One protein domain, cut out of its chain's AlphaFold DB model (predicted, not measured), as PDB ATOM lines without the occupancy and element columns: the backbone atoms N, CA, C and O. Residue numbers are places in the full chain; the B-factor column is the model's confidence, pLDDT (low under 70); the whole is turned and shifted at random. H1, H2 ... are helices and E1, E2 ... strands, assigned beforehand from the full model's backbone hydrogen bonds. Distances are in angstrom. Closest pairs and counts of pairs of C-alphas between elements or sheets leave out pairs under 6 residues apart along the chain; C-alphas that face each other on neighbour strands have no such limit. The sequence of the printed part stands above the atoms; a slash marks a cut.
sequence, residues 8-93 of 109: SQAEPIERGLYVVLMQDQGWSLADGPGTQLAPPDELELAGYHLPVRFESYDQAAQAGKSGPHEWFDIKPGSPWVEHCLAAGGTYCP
ATOM      1  N   SER A   8     106.338 -68.386 -15.919       90.31
ATOM      2  CA  SER A   8     105.653 -67.286 -16.601       90.31
ATOM      3  C   SER A   8     104.448 -66.783 -15.799       90.31
ATOM      4  O   SER A   8     104.031 -65.639 -15.959       90.31
ATOM      5  N   GLN A   9     103.882 -67.639 -14.945       93.81
ATOM      6  CA  GLN A   9     102.730 -67.339 -14.099       93.81
ATOM      7  C   GLN A   9     102.742 -68.249 -12.872       93.81
ATOM      8  O   GLN A   9     103.134 -69.411 -12.971       93.81
ATOM      9  N   ALA A  10     102.276 -67.734 -11.739       95.06
ATOM     10  CA  ALA A  10     102.037 -68.507 -10.532       95.06
ATOM     11  C   ALA A  10     100.723 -68.056  -9.902       95.06
ATOM     12  O   ALA A  10     100.554 -66.881  -9.576       95.06
ATOM     13  N   GLU A  11      99.794 -68.988  -9.732       95.88
ATOM     14  CA  GLU A  11      98.509 -68.725  -9.099       95.88
ATOM     15  C   GLU A  11      98.412 -69.472  -7.774       95.88
ATOM     16  O   GLU A  11      98.532 -70.700  -7.765       95.88
ATOM     17  N   PRO A  12      98.191 -68.764  -6.656       95.38
ATOM     18  CA  PRO A  12      98.060 -69.413  -5.366       95.38
ATOM     19  C   PRO A  12      96.809 -70.293  -5.338       95.38
ATOM     20  O   PRO A  12      95.714 -69.886  -5.734       95.38
ATOM     21  N   ILE A  13      96.980 -71.493  -4.804       93.88
ATOM     22  CA  ILE A  13      95.908 -72.399  -4.413       93.88
ATOM     23  C   ILE A  13      95.986 -72.638  -2.897       93.88
ATOM     24  O   ILE A  13      96.635 -71.910  -2.145       93.88
ATOM     25  N   GLU A  14      95.263 -73.639  -2.407       89.75
ATOM     26  CA  GLU A  14      95.226 -73.964  -0.985       89.75
ATOM     27  C   GLU A  14      96.585 -74.467  -0.461       89.75
ATOM     28  O   GLU A  14      97.457 -74.887  -1.220       89.75
ATOM     29  N   ARG A  15      96.754 -74.461   0.870       87.19
ATOM     30  CA  ARG A  15      97.933 -75.011   1.577       87.19
ATOM     31  C   ARG A  15      99.267 -74.318   1.256       87.19
ATOM     32  O   ARG A  15     100.319 -74.901   1.483       87.19
ATOM     33  N   GLY A  16      99.216 -73.076   0.772       89.50
ATOM     34  CA  GLY A  16     100.414 -72.311   0.407       89.50
ATOM     35  C   GLY A  16     101.082 -72.801  -0.878       89.50
ATOM     36  O   GLY A  16     102.235 -72.466  -1.119       89.50
ATOM     37  N   LEU A  17     100.373 -73.598  -1.682       95.12
ATOM     38  CA  LEU A  17     100.857 -74.089  -2.965       95.12
ATOM     39  C   LEU A  17     100.438 -73.158  -4.098       95.12
ATOM     40  O   LEU A  17      99.504 -72.368  -3.970       95.12
ATOM     41  N   TYR A  18     101.111 -73.300  -5.230       97.00
ATOM     42  CA  TYR A  18     100.877 -72.531  -6.441       97.00
ATOM     43  C   TYR A  18     100.713 -73.469  -7.629       97.00
ATOM     44  O   TYR A  18     101.432 -74.461  -7.753       97.00
ATOM     45  N   VAL A  19      99.794 -73.131  -8.528       97.50
ATOM     46  CA  VAL A  19      99.769 -73.674  -9.887       97.50
ATOM     47  C   VAL A  19     100.619 -72.759 -10.753       97.50
ATOM     48  O   VAL A  19     100.367 -71.556 -10.818       97.50
ATOM     49  N   VAL A  20     101.639 -73.317 -11.397       96.31
ATOM     50  CA  VAL A  20     102.652 -72.539 -12.115       96.31
ATOM     51  C   VAL A  20     102.670 -72.882 -13.599       96.31
ATOM     52  O   VAL A  20     102.588 -74.053 -13.974       96.31
ATOM     53  N   LEU A  21     102.762 -71.852 -14.441       95.88
ATOM     54  CA  LEU A  21     102.941 -71.990 -15.884       95.88
ATOM     55  C   LEU A  21     104.430 -71.963 -16.210       95.88
ATOM     56  O   LEU A  21     105.124 -70.974 -15.961       95.88
ATOM     57  N   MET A  22     104.901 -73.048 -16.802       92.56
ATOM     58  CA  MET A  22     106.280 -73.212 -17.231       92.56
ATOM     59  C   MET A  22     106.502 -72.544 -18.595       92.56
ATOM     60  O   MET A  22     105.571 -72.323 -19.371       92.56
ATOM     61  N   GLN A  23     107.761 -72.237 -18.909       88.69
ATOM     62  CA  GLN A  23     108.152 -71.530 -20.140       88.69
ATOM     63  C   GLN A  23     107.737 -72.271 -21.427       88.69
ATOM     64  O   GLN A  23     107.466 -71.657 -22.456       88.69
ATOM     65  N   ASP A  24     107.635 -73.597 -21.366       90.50
ATOM     66  CA  ASP A  24     107.199 -74.474 -22.458       90.50
ATOM     67  C   ASP A  24     105.666 -74.681 -22.502       90.50
ATOM     68  O   ASP A  24     105.168 -75.655 -23.079       90.50
ATOM     69  N   GLN A  25     104.921 -73.771 -21.864       93.38
ATOM     70  CA  GLN A  25     103.459 -73.752 -21.771       93.38
ATOM     71  C   GLN A  25     102.840 -74.952 -21.034       93.38
ATOM     72  O   GLN A  25     101.626 -75.139 -21.086       93.38
ATOM     73  N   GLY A  26     103.641 -75.773 -20.346       94.94
ATOM     74  CA  GLY A  26     103.123 -76.813 -19.463       94.94
ATOM     75  C   GLY A  26     102.806 -76.279 -18.069       94.94
ATOM     76  O   GLY A  26     103.426 -75.327 -17.600       94.94
ATOM     77  N   TRP A  27     101.873 -76.924 -17.375       97.12
ATOM     78  CA  TRP A  27     101.489 -76.552 -16.013       97.12
ATOM     79  C   TRP A  27     102.138 -77.471 -14.978       97.12
ATOM     80  O   TRP A  27     102.356 -78.652 -15.244       97.12
ATOM     81  N   SER A  28     102.439 -76.949 -13.792       96.94
ATOM     82  CA  SER A  28     102.949 -77.732 -12.662       96.94
ATOM     83  C   SER A  28     102.447 -77.182 -11.321       96.94
ATOM     84  O   SER A  28     101.688 -76.213 -11.281       96.94
ATOM     85  N   LEU A  29     102.865 -77.812 -10.224       96.50
ATOM     86  CA  LEU A  29     102.626 -77.355  -8.855       96.50
ATOM     87  C   LEU A  29     103.934 -76.933  -8.203       96.50
ATOM     88  O   LEU A  29     104.939 -77.612  -8.399       96.50
ATOM     89  N   ALA A  30     103.902 -75.878  -7.394       95.62
ATOM     90  CA  ALA A  30     105.045 -75.375  -6.641       95.62
ATOM     91  C   ALA A  30     104.672 -74.984  -5.203       95.62
ATOM     92  O   ALA A  30     103.510 -74.710  -4.912       95.62
ATOM     93  N   ASP A  31     105.667 -74.907  -4.320       93.69
ATOM     94  CA  ASP A  31     105.547 -74.360  -2.956       93.69
ATOM     95  C   ASP A  31     105.864 -72.854  -2.876       93.69
ATOM     96  O   ASP A  31     106.030 -72.303  -1.789       93.69
ATOM     97  N   GLY A  32     105.931 -72.171  -4.021       92.12
ATOM     98  CA  GLY A  32     106.147 -70.730  -4.097       92.12
ATOM     99  C   GLY A  32     105.957 -70.163  -5.510       92.12
ATOM    100  O   GLY A  32     105.832 -70.926  -6.475       92.12
ATOM    101  N   PRO A  33     105.926 -68.825  -5.650       89.19
ATOM    102  CA  PRO A  33     105.607 -68.140  -6.902       89.19
ATOM    103  C   PRO A  33     106.761 -68.064  -7.915       89.19
ATOM    104  O   PRO A  33     106.552 -67.626  -9.038       89.19
ATOM    105  N   GLY A  34     107.971 -68.482  -7.562       87.56
ATOM    106  CA  GLY A  34     109.159 -68.434  -8.416       87.56
ATOM    107  C   GLY A  34     109.962 -67.139  -8.287       87.56
ATOM    108  O   GLY A  34     109.454 -66.108  -7.849       87.56
ATOM    109  N   THR A  35     111.252 -67.170  -8.651       84.25
ATOM    110  CA  THR A  35     112.155 -66.015  -8.436       84.25
ATOM    111  C   THR A  35     111.863 -64.825  -9.340       84.25
ATOM    112  O   THR A  35     112.203 -63.706  -8.974       84.25
ATOM    113  N   GLN A  36     111.244 -65.038 -10.504       81.44
ATOM    114  CA  GLN A  36     110.854 -63.938 -11.390       81.44
ATOM    115  C   GLN A  36     109.620 -63.175 -10.896       81.44
ATOM    116  O   GLN A  36     109.441 -62.011 -11.249       81.44
ATOM    117  N   LEU A  37     108.767 -63.832 -10.107       82.31
ATOM    118  CA  LEU A  37     107.502 -63.270  -9.632       82.31
ATOM    119  C   LEU A  37     107.586 -62.812  -8.170       82.31
ATOM    120  O   LEU A  37     106.799 -61.962  -7.756       82.31
ATOM    121  N   ALA A  38     108.539 -63.341  -7.400       82.31
ATOM    122  CA  ALA A  38     108.795 -62.913  -6.033       82.31
ATOM    123  C   ALA A  38     109.478 -61.527  -5.986       82.31
ATOM    124  O   ALA A  38     110.423 -61.274  -6.744       82.31
ATOM    125  N   PRO A  39     109.055 -60.634  -5.073       80.44
ATOM    126  CA  PRO A  39     109.791 -59.419  -4.748       80.44
ATOM    127  C   PRO A  39     111.257 -59.706  -4.361       80.44
ATOM    128  O   PRO A  39     111.541 -60.758  -3.781       80.44
ATOM    129  N   PRO A  40     112.210 -58.789  -4.627       81.00
ATOM    130  CA  PRO A  40     113.626 -58.996  -4.306       81.00
ATOM    131  C   PRO A  40     113.923 -59.307  -2.831       81.00
ATOM    132  O   PRO A  40     114.899 -59.989  -2.527       81.00
ATOM    133  N   ASP A  41     113.103 -58.794  -1.918       84.88
ATOM    134  CA  ASP A  41     113.165 -59.019  -0.474       84.88
ATOM    135  C   ASP A  41     112.498 -60.328  -0.022       84.88
ATOM    136  O   ASP A  41     112.745 -60.777   1.093       84.88
ATOM    137  N   GLU A  42     111.738 -60.985  -0.899       82.69
ATOM    138  CA  GLU A  42     111.016 -62.238  -0.639       82.69
ATOM    139  C   GLU A  42     111.533 -63.405  -1.499       82.69
ATOM    140  O   GLU A  42     110.889 -64.448  -1.609       82.69
ATOM    141  N   LEU A  43     112.722 -63.275  -2.103       81.12
ATOM    142  CA  LEU A  43     113.306 -64.318  -2.962       81.12
ATOM    143  C   LEU A  43     113.478 -65.671  -2.253       81.12
ATOM    144  O   LEU A  43     113.507 -66.710  -2.912       81.12
ATOM    145  N   GLU A  44     113.573 -65.677  -0.922       79.00
ATOM    146  CA  GLU A  44     113.610 -66.903  -0.118       79.00
ATOM    147  C   GLU A  44     112.289 -67.693  -0.139       79.00
ATOM    148  O   GLU A  44     112.306 -68.906   0.063       79.00
ATOM    149  N   LEU A  45     111.169 -67.035  -0.454       81.88
ATOM    150  CA  LEU A  45     109.830 -67.627  -0.551       81.88
ATOM    151  C   LEU A  45     109.472 -68.077  -1.971       81.88
ATOM    152  O   LEU A  45     108.377 -68.580  -2.200       81.88
ATOM    153  N   ALA A  46     110.378 -67.908  -2.936       83.88
ATOM    154  CA  ALA A  46     110.120 -68.208  -4.340       83.88
ATOM    155  C   ALA A  46     109.726 -69.678  -4.593       83.88
ATOM    156  O   ALA A  46     109.019 -69.953  -5.557       83.88
ATOM    157  N   GLY A  47     110.146 -70.626  -3.753       88.50
ATOM    158  CA  GLY A  47     109.768 -72.039  -3.883       88.50
ATOM    159  C   GLY A  47     110.207 -72.699  -5.199       88.50
ATOM    160  O   GLY A  47     110.905 -72.111  -6.024       88.50
ATOM    161  N   TYR A  48     109.829 -73.957  -5.392       90.88
ATOM    162  CA  TYR A  48     110.191 -74.814  -6.516       90.88
ATOM    163  C   TYR A  48     109.009 -75.690  -6.927       90.88
ATOM    164  O   TYR A  48     108.139 -76.023  -6.126       90.88
ATOM    165  N   HIS A  49     108.996 -76.078  -8.197       93.25
ATOM    166  CA  HIS A  49     107.935 -76.881  -8.779       93.25
ATOM    167  C   HIS A  49     108.244 -78.381  -8.745       93.25
ATOM    168  O   HIS A  49     109.399 -78.796  -8.615       93.25
ATOM    169  N   LEU A  50     107.205 -79.201  -8.905       94.31
ATOM    170  CA  LEU A  50     107.336 -80.639  -9.111       94.31
ATOM    171  C   LEU A  50     107.906 -80.948 -10.510       94.31
ATOM    172  O   LEU A  50     107.619 -80.231 -11.476       94.31
ATOM    173  N   PRO A  51     108.615 -82.079 -10.681       93.88
ATOM    174  CA  PRO A  51     109.011 -82.612 -11.987       93.88
ATOM    175  C   PRO A  51     107.830 -83.277 -12.728       93.88
ATOM    176  O   PRO A  51     107.956 -84.351 -13.317       93.88
ATOM    177  N   VAL A  52     106.648 -82.659 -12.672       95.88
ATOM    178  CA  VAL A  52     105.407 -83.161 -13.274       95.88
ATOM    179  C   VAL A  52     104.787 -82.071 -14.137       95.88
ATOM    180  O   VAL A  52     104.638 -80.930 -13.696       95.88
ATOM    181  N   ARG A  53     104.422 -82.436 -15.366       96.69
ATOM    182  CA  ARG A  53     103.732 -81.593 -16.341       96.69
ATOM    183  C   ARG A  53     102.263 -81.990 -16.439       96.69
ATOM    184  O   ARG A  53     101.946 -83.161 -16.634       96.69
ATOM    185  N   PHE A  54     101.391 -80.997 -16.378       98.00
ATOM    186  CA  PHE A  54      99.981 -81.084 -16.730       98.00
ATOM    187  C   PHE A  54      99.719 -80.303 -18.022       98.00
ATOM    188  O   PHE A  54     100.382 -79.300 -18.301       98.00
ATOM    189  N   GLU A  55      98.726 -80.746 -18.794       95.81
ATOM    190  CA  GLU A  55      98.340 -80.100 -20.055       95.81
ATOM    191  C   GLU A  55      97.462 -78.862 -19.829       95.81
ATOM    192  O   GLU A  55      97.343 -78.006 -20.705       95.81
ATOM    193  N   SER A  56      96.844 -78.740 -18.651       97.44
ATOM    194  CA  SER A  56      96.009 -77.593 -18.311       97.44
ATOM    195  C   SER A  56      96.148 -77.160 -16.857       97.44
ATOM    196  O   SER A  56      96.445 -77.959 -15.963       97.44
ATOM    197  N   TYR A  57      95.849 -75.880 -16.632       97.25
ATOM    198  CA  TYR A  57      95.705 -75.295 -15.305       97.25
ATOM    199  C   TYR A  57      94.738 -76.102 -14.435       97.25
ATOM    200  O   TYR A  57      95.068 -76.454 -13.307       97.25
ATOM    201  N   ASP A  58      93.558 -76.435 -14.970       97.69
ATOM    202  CA  ASP A  58      92.510 -77.115 -14.207       97.69
ATOM    203  C   ASP A  58      92.978 -78.475 -13.681       97.69
ATOM    204  O   ASP A  58      92.677 -78.827 -12.542       97.69
ATOM    205  N   GLN A  59      93.750 -79.226 -14.474       97.69
ATOM    206  CA  GLN A  59      94.328 -80.496 -14.027       97.69
ATOM    207  C   GLN A  59      95.309 -80.287 -12.873       97.69
ATOM    208  O   GLN A  59      95.180 -80.941 -11.837       97.69
ATOM    209  N   ALA A  60      96.242 -79.343 -13.020       97.50
ATOM    210  CA  ALA A  60      97.210 -79.024 -11.974       97.50
ATOM    211  C   ALA A  60      96.510 -78.547 -10.688       97.50
ATOM    212  O   ALA A  60      96.793 -79.047  -9.598       97.50
ATOM    213  N   ALA A  61      95.533 -77.645 -10.805       97.62
ATOM    214  CA  ALA A  61      94.770 -77.118  -9.680       97.62
ATOM    215  C   ALA A  61      93.983 -78.213  -8.942       97.62
ATOM    216  O   ALA A  61      93.961 -78.235  -7.709       97.62
ATOM    217  N   GLN A  62      93.349 -79.137  -9.669       97.31
ATOM    218  CA  GLN A  62      92.639 -80.270  -9.064       97.31
ATOM    219  C   GLN A  62      93.600 -81.253  -8.385       97.31
ATOM    220  O   GLN A  62      93.316 -81.712  -7.274       97.31
ATOM    221  N   ALA A  63      94.755 -81.536  -8.994       96.94
ATOM    222  CA  ALA A  63      95.791 -82.366  -8.382       96.94
ATOM    223  C   ALA A  63      96.300 -81.742  -7.073       96.94
ATOM    224  O   ALA A  63      96.402 -82.437  -6.063       96.94
ATOM    225  N   GLY A  64      96.516 -80.423  -7.055       96.19
ATOM    226  CA  GLY A  64      96.949 -79.686  -5.867       96.19
ATOM    227  C   GLY A  64      95.923 -79.714  -4.731       96.19
ATOM    228  O   GLY A  64      96.274 -79.985  -3.584       96.19
ATOM    229  N   LYS A  65      94.637 -79.509  -5.045       95.44
ATOM    230  CA  LYS A  65      93.538 -79.542  -4.057       95.44
ATOM    231  C   LYS A  65      93.293 -80.930  -3.466       95.44
ATOM    232  O   LYS A  65      92.960 -81.050  -2.289       95.44
ATOM    233  N   SER A  66      93.457 -81.974  -4.276       95.94
ATOM    234  CA  SER A  66      93.305 -83.375  -3.856       95.94
ATOM    235  C   SER A  66      94.586 -83.986  -3.278       95.94
ATOM    236  O   SER A  66      94.607 -85.178  -2.981       95.94
ATOM    237  N   GLY A  67      95.644 -83.183  -3.138       93.19
ATOM    238  CA  GLY A  67      96.971 -83.651  -2.779       93.19
ATOM    239  C   GLY A  67      97.111 -84.220  -1.360       93.19
ATOM    240  O   GLY A  67      96.265 -83.974  -0.485       93.19
ATOM    241  N   PRO A  68      98.209 -84.963  -1.122       94.75
ATOM    242  CA  PRO A  68      98.506 -85.616   0.150       94.75
ATOM    243  C   PRO A  68      98.577 -84.642   1.337       94.75
ATOM    244  O   PRO A  68      98.690 -83.424   1.178       94.75
ATOM    245  N   HIS A  69      98.488 -85.177   2.558       93.06
ATOM    246  CA  HIS A  69      98.633 -84.389   3.794       93.06
ATOM    247  C   HIS A  69     100.103 -84.178   4.184       93.06
ATOM    248  O   HIS A  69     100.414 -83.356   5.046       93.06
ATOM    249  N   GLU A  70     100.992 -84.946   3.566       94.25
ATOM    250  CA  GLU A  70     102.432 -84.887   3.693       94.25
ATOM    251  C   GLU A  70     102.980 -83.532   3.241       94.25
ATOM    252  O   GLU A  70     102.382 -82.803   2.445       94.25
ATOM    253  N   TRP A  71     104.165 -83.209   3.752       92.56
ATOM    254  CA  TRP A  71     104.881 -82.002   3.367       92.56
ATOM    255  C   TRP A  71     105.167 -82.011   1.870       92.56
ATOM    256  O   TRP A  71     105.470 -83.060   1.295       92.56
ATOM    257  N   PHE A  72     105.075 -80.835   1.252       93.00
ATOM    258  CA  PHE A  72     105.397 -80.675  -0.155       93.00
ATOM    259  C   PHE A  72     106.881 -80.979  -0.379       93.00
ATOM    260  O   PHE A  72     107.750 -80.328   0.198       93.00
ATOM    261  N   ASP A  73     107.165 -82.009  -1.175       92.31
ATOM    262  CA  ASP A  73     108.523 -82.440  -1.503       92.31
ATOM    263  C   ASP A  73     108.616 -82.658  -3.013       92.31
ATOM    264  O   ASP A  73     107.884 -83.463  -3.591       92.31
ATOM    265  N   ILE A  74     109.529 -81.928  -3.646       90.31
ATOM    266  CA  ILE A  74     109.759 -81.954  -5.092       90.31
ATOM    267  C   ILE A  74     110.608 -83.145  -5.549       90.31
ATOM    268  O   ILE A  74     110.823 -83.319  -6.749       90.31
ATOM    269  N   LYS A  75     111.136 -83.950  -4.617       89.25
ATOM    270  CA  LYS A  75     111.968 -85.106  -4.957       89.25
ATOM    271  C   LYS A  75     111.185 -86.136  -5.776       89.25
ATOM    272  O   LYS A  75     110.041 -86.445  -5.439       89.25
ATOM    273  N   PRO A  76     111.814 -86.746  -6.793       88.12
ATOM    274  CA  PRO A  76     111.229 -87.885  -7.489       88.12
ATOM    275  C   PRO A  76     110.848 -89.001  -6.505       88.12
ATOM    276  O   PRO A  76     111.618 -89.319  -5.597       88.12
ATOM    277  N   GLY A  77     109.659 -89.584  -6.680       88.94
ATOM    278  CA  GLY A  77     109.121 -90.613  -5.779       88.94
ATOM    279  C   GLY A  77     108.576 -90.083  -4.449       88.94
ATOM    280  O   GLY A  77     108.261 -90.872  -3.564       88.94
ATOM    281  N   SER A  78     108.467 -88.764  -4.268       94.69
ATOM    282  CA  SER A  78     107.729 -88.219  -3.130       94.69
ATOM    283  C   SER A  78     106.224 -88.508  -3.265       94.69
ATOM    284  O   SER A  78     105.722 -88.620  -4.389       94.69
ATOM    285  N   PRO A  79     105.468 -88.531  -2.148       97.12
ATOM    286  CA  PRO A  79     104.012 -88.684  -2.189       97.12
ATOM    287  C   PRO A  79     103.321 -87.663  -3.101       97.12
ATOM    288  O   PRO A  79     102.348 -87.984  -3.777       97.12
ATOM    289  N   TRP A  80     103.843 -86.434  -3.163       96.19
ATOM    290  CA  TRP A  80     103.319 -85.380  -4.029       96.19
ATOM    291  C   TRP A  80     103.568 -85.654  -5.513       96.19
ATOM    292  O   TRP A  80     102.656 -85.468  -6.319       96.19
ATOM    293  N   VAL A  81     104.763 -86.126  -5.883       96.31
ATOM    294  CA  VAL A  81     105.067 -86.514  -7.269       96.31
ATOM    295  C   VAL A  81     104.211 -87.708  -7.683       96.31
ATOM    296  O   VAL A  81     103.558 -87.648  -8.723       96.31
ATOM    297  N   GLU A  82     104.156 -88.758  -6.865       97.69
ATOM    298  CA  GLU A  82     103.352 -89.955  -7.142       97.69
ATOM    299  C   GLU A  82     101.863 -89.621  -7.296       97.69
ATOM    300  O   GLU A  82     101.227 -90.056  -8.258       97.69
ATOM    301  N   HIS A  83     101.322 -88.786  -6.403       97.75
ATOM    302  CA  HIS A  83      99.946 -88.300  -6.492       97.75
ATOM    303  C   HIS A  83      99.690 -87.532  -7.788       97.75
ATOM    304  O   HIS A  83      98.713 -87.799  -8.483       97.75
ATOM    305  N   CYS A  84     100.571 -86.600  -8.151       97.19
ATOM    306  CA  CYS A  84     100.395 -85.790  -9.355       97.19
ATOM    307  C   CYS A  84     100.452 -86.628 -10.638       97.19
ATOM    308  O   CYS A  84      99.693 -86.364 -11.571       97.19
ATOM    309  N   LEU A  85     101.291 -87.665 -10.672       97.81
ATOM    310  CA  LEU A  85     101.313 -88.635 -11.767       97.81
ATOM    311  C   LEU A  85     100.007 -89.443 -11.825       97.81
ATOM    312  O   LEU A  85      99.414 -89.590 -12.892       97.81
ATOM    313  N   ALA A  86      99.507 -89.914 -10.679       97.62
ATOM    314  CA  ALA A  86      98.226 -90.620 -10.600       97.62
ATOM    315  C   ALA A  86      97.026 -89.728 -10.981       97.62
ATOM    316  O   ALA A  86      96.041 -90.218 -11.533       97.62
ATOM    317  N   ALA A  87      97.124 -88.418 -10.742       96.75
ATOM    318  CA  ALA A  87      96.132 -87.412 -11.114       96.75
ATOM    319  C   ALA A  87      96.163 -87.025 -12.609       96.75
ATOM    320  O   ALA A  87      95.416 -86.141 -13.030       96.75
ATOM    321  N   GLY A  88      97.001 -87.680 -13.420       96.81
ATOM    322  CA  GLY A  88      97.079 -87.473 -14.869       96.81
ATOM    323  C   GLY A  88      98.212 -86.556 -15.326       96.81
ATOM    324  O   GLY A  88      98.289 -86.237 -16.511       96.81
ATOM    325  N   GLY A  89      99.098 -86.140 -14.418       97.00
ATOM    326  CA  GLY A  89     100.346 -85.482 -14.780       97.00
ATOM    327  C   GLY A  89     101.342 -86.461 -15.405       97.00
ATOM    328  O   GLY A  89     101.313 -87.662 -15.148       97.00
ATOM    329  N   THR A  90     102.258 -85.946 -16.220       97.56
ATOM    330  CA  THR A  90     103.347 -86.726 -16.822       97.56
ATOM    331  C   THR A  90     104.680 -86.294 -16.238       97.56
ATOM    332  O   THR A  90     104.930 -85.104 -16.062       97.56
ATOM    333  N   TYR A  91     105.555 -87.254 -15.947       95.38
ATOM    334  CA  TYR A  91     106.897 -86.945 -15.473       95.38
ATOM    335  C   TYR A  91     107.680 -86.190 -16.548       95.38
ATOM    336  O   TYR A  91     107.756 -86.647 -17.690       95.38
ATOM    337  N   CYS A  92     108.271 -85.054 -16.186       92.62
ATOM    338  CA  CYS A  92     109.031 -84.220 -17.109       92.62
ATOM    339  C   CYS A  92     110.473 -84.066 -16.601       92.62
ATOM    340  O   CYS A  92     110.712 -83.262 -15.704       92.62
ATOM    341  N   PRO A  93     111.452 -84.804 -17.158       88.06
ATOM    342  CA  PRO A  93     112.854 -84.689 -16.746       88.06
ATOM    343  C   PRO A  93     113.431 -83.281 -16.946       88.06
ATOM    344  O   PRO A  93     114.289 -82.845 -16.190       88.06
TER     345      PRO A  93
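What this domain is: This is residues 8 to 93 of the 109 residues of an uncharacterized protein of Pseudomonas xinjiangensis (UniProt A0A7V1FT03). Little of this domain is regular structure: a small meander of three strands, each the antiparallel neighbour of the one before, has H1 over one face; H2 packs on H1, and long loops make much of the rest. Its 86 printed residues run E1, E2, E3, H1, H2, also the sheet's order for the strands; the class is mixed, with only 29 residues in named elements. It is compact, radius of gyration of the C-alphas 11.8 A, spanning 36 by 27 by 23 A.

How they stand to each other: Start at E1, residues 9 to 12, a hairpin with E2, residues 18 to 21; N 11 and O 19 are 2.8 A apart. E2 and E3, residues 27 to 30, form the next hairpin, with N 18 and O 30 at 2.8 A. H1, residues 57 to 65, is on the sheet, over E2 and E3; its closest C-alphas to E3 are Ala 60 and Ser 28, 5.9 A. H2, residues 79 to 86, touches H1 in a helical hairpin, closest C-alphas Cys 84 and Ala 63, 5.8 A. In both helices every O i to N i+4 pair is within hydrogen-bond range.

Where its parts are: Find C-alpha 57 at (95.705, -75.295, -15.305); H1 runs 12.2 A from there. H2, 10.4 A long, ends at C-alpha 86 (98.226, -90.620, -10.600).

The domain as a whole: The printed part has no cut; links E3 to H1 and H1 to H2 are long. No printed residue is under 70 in pLDDT.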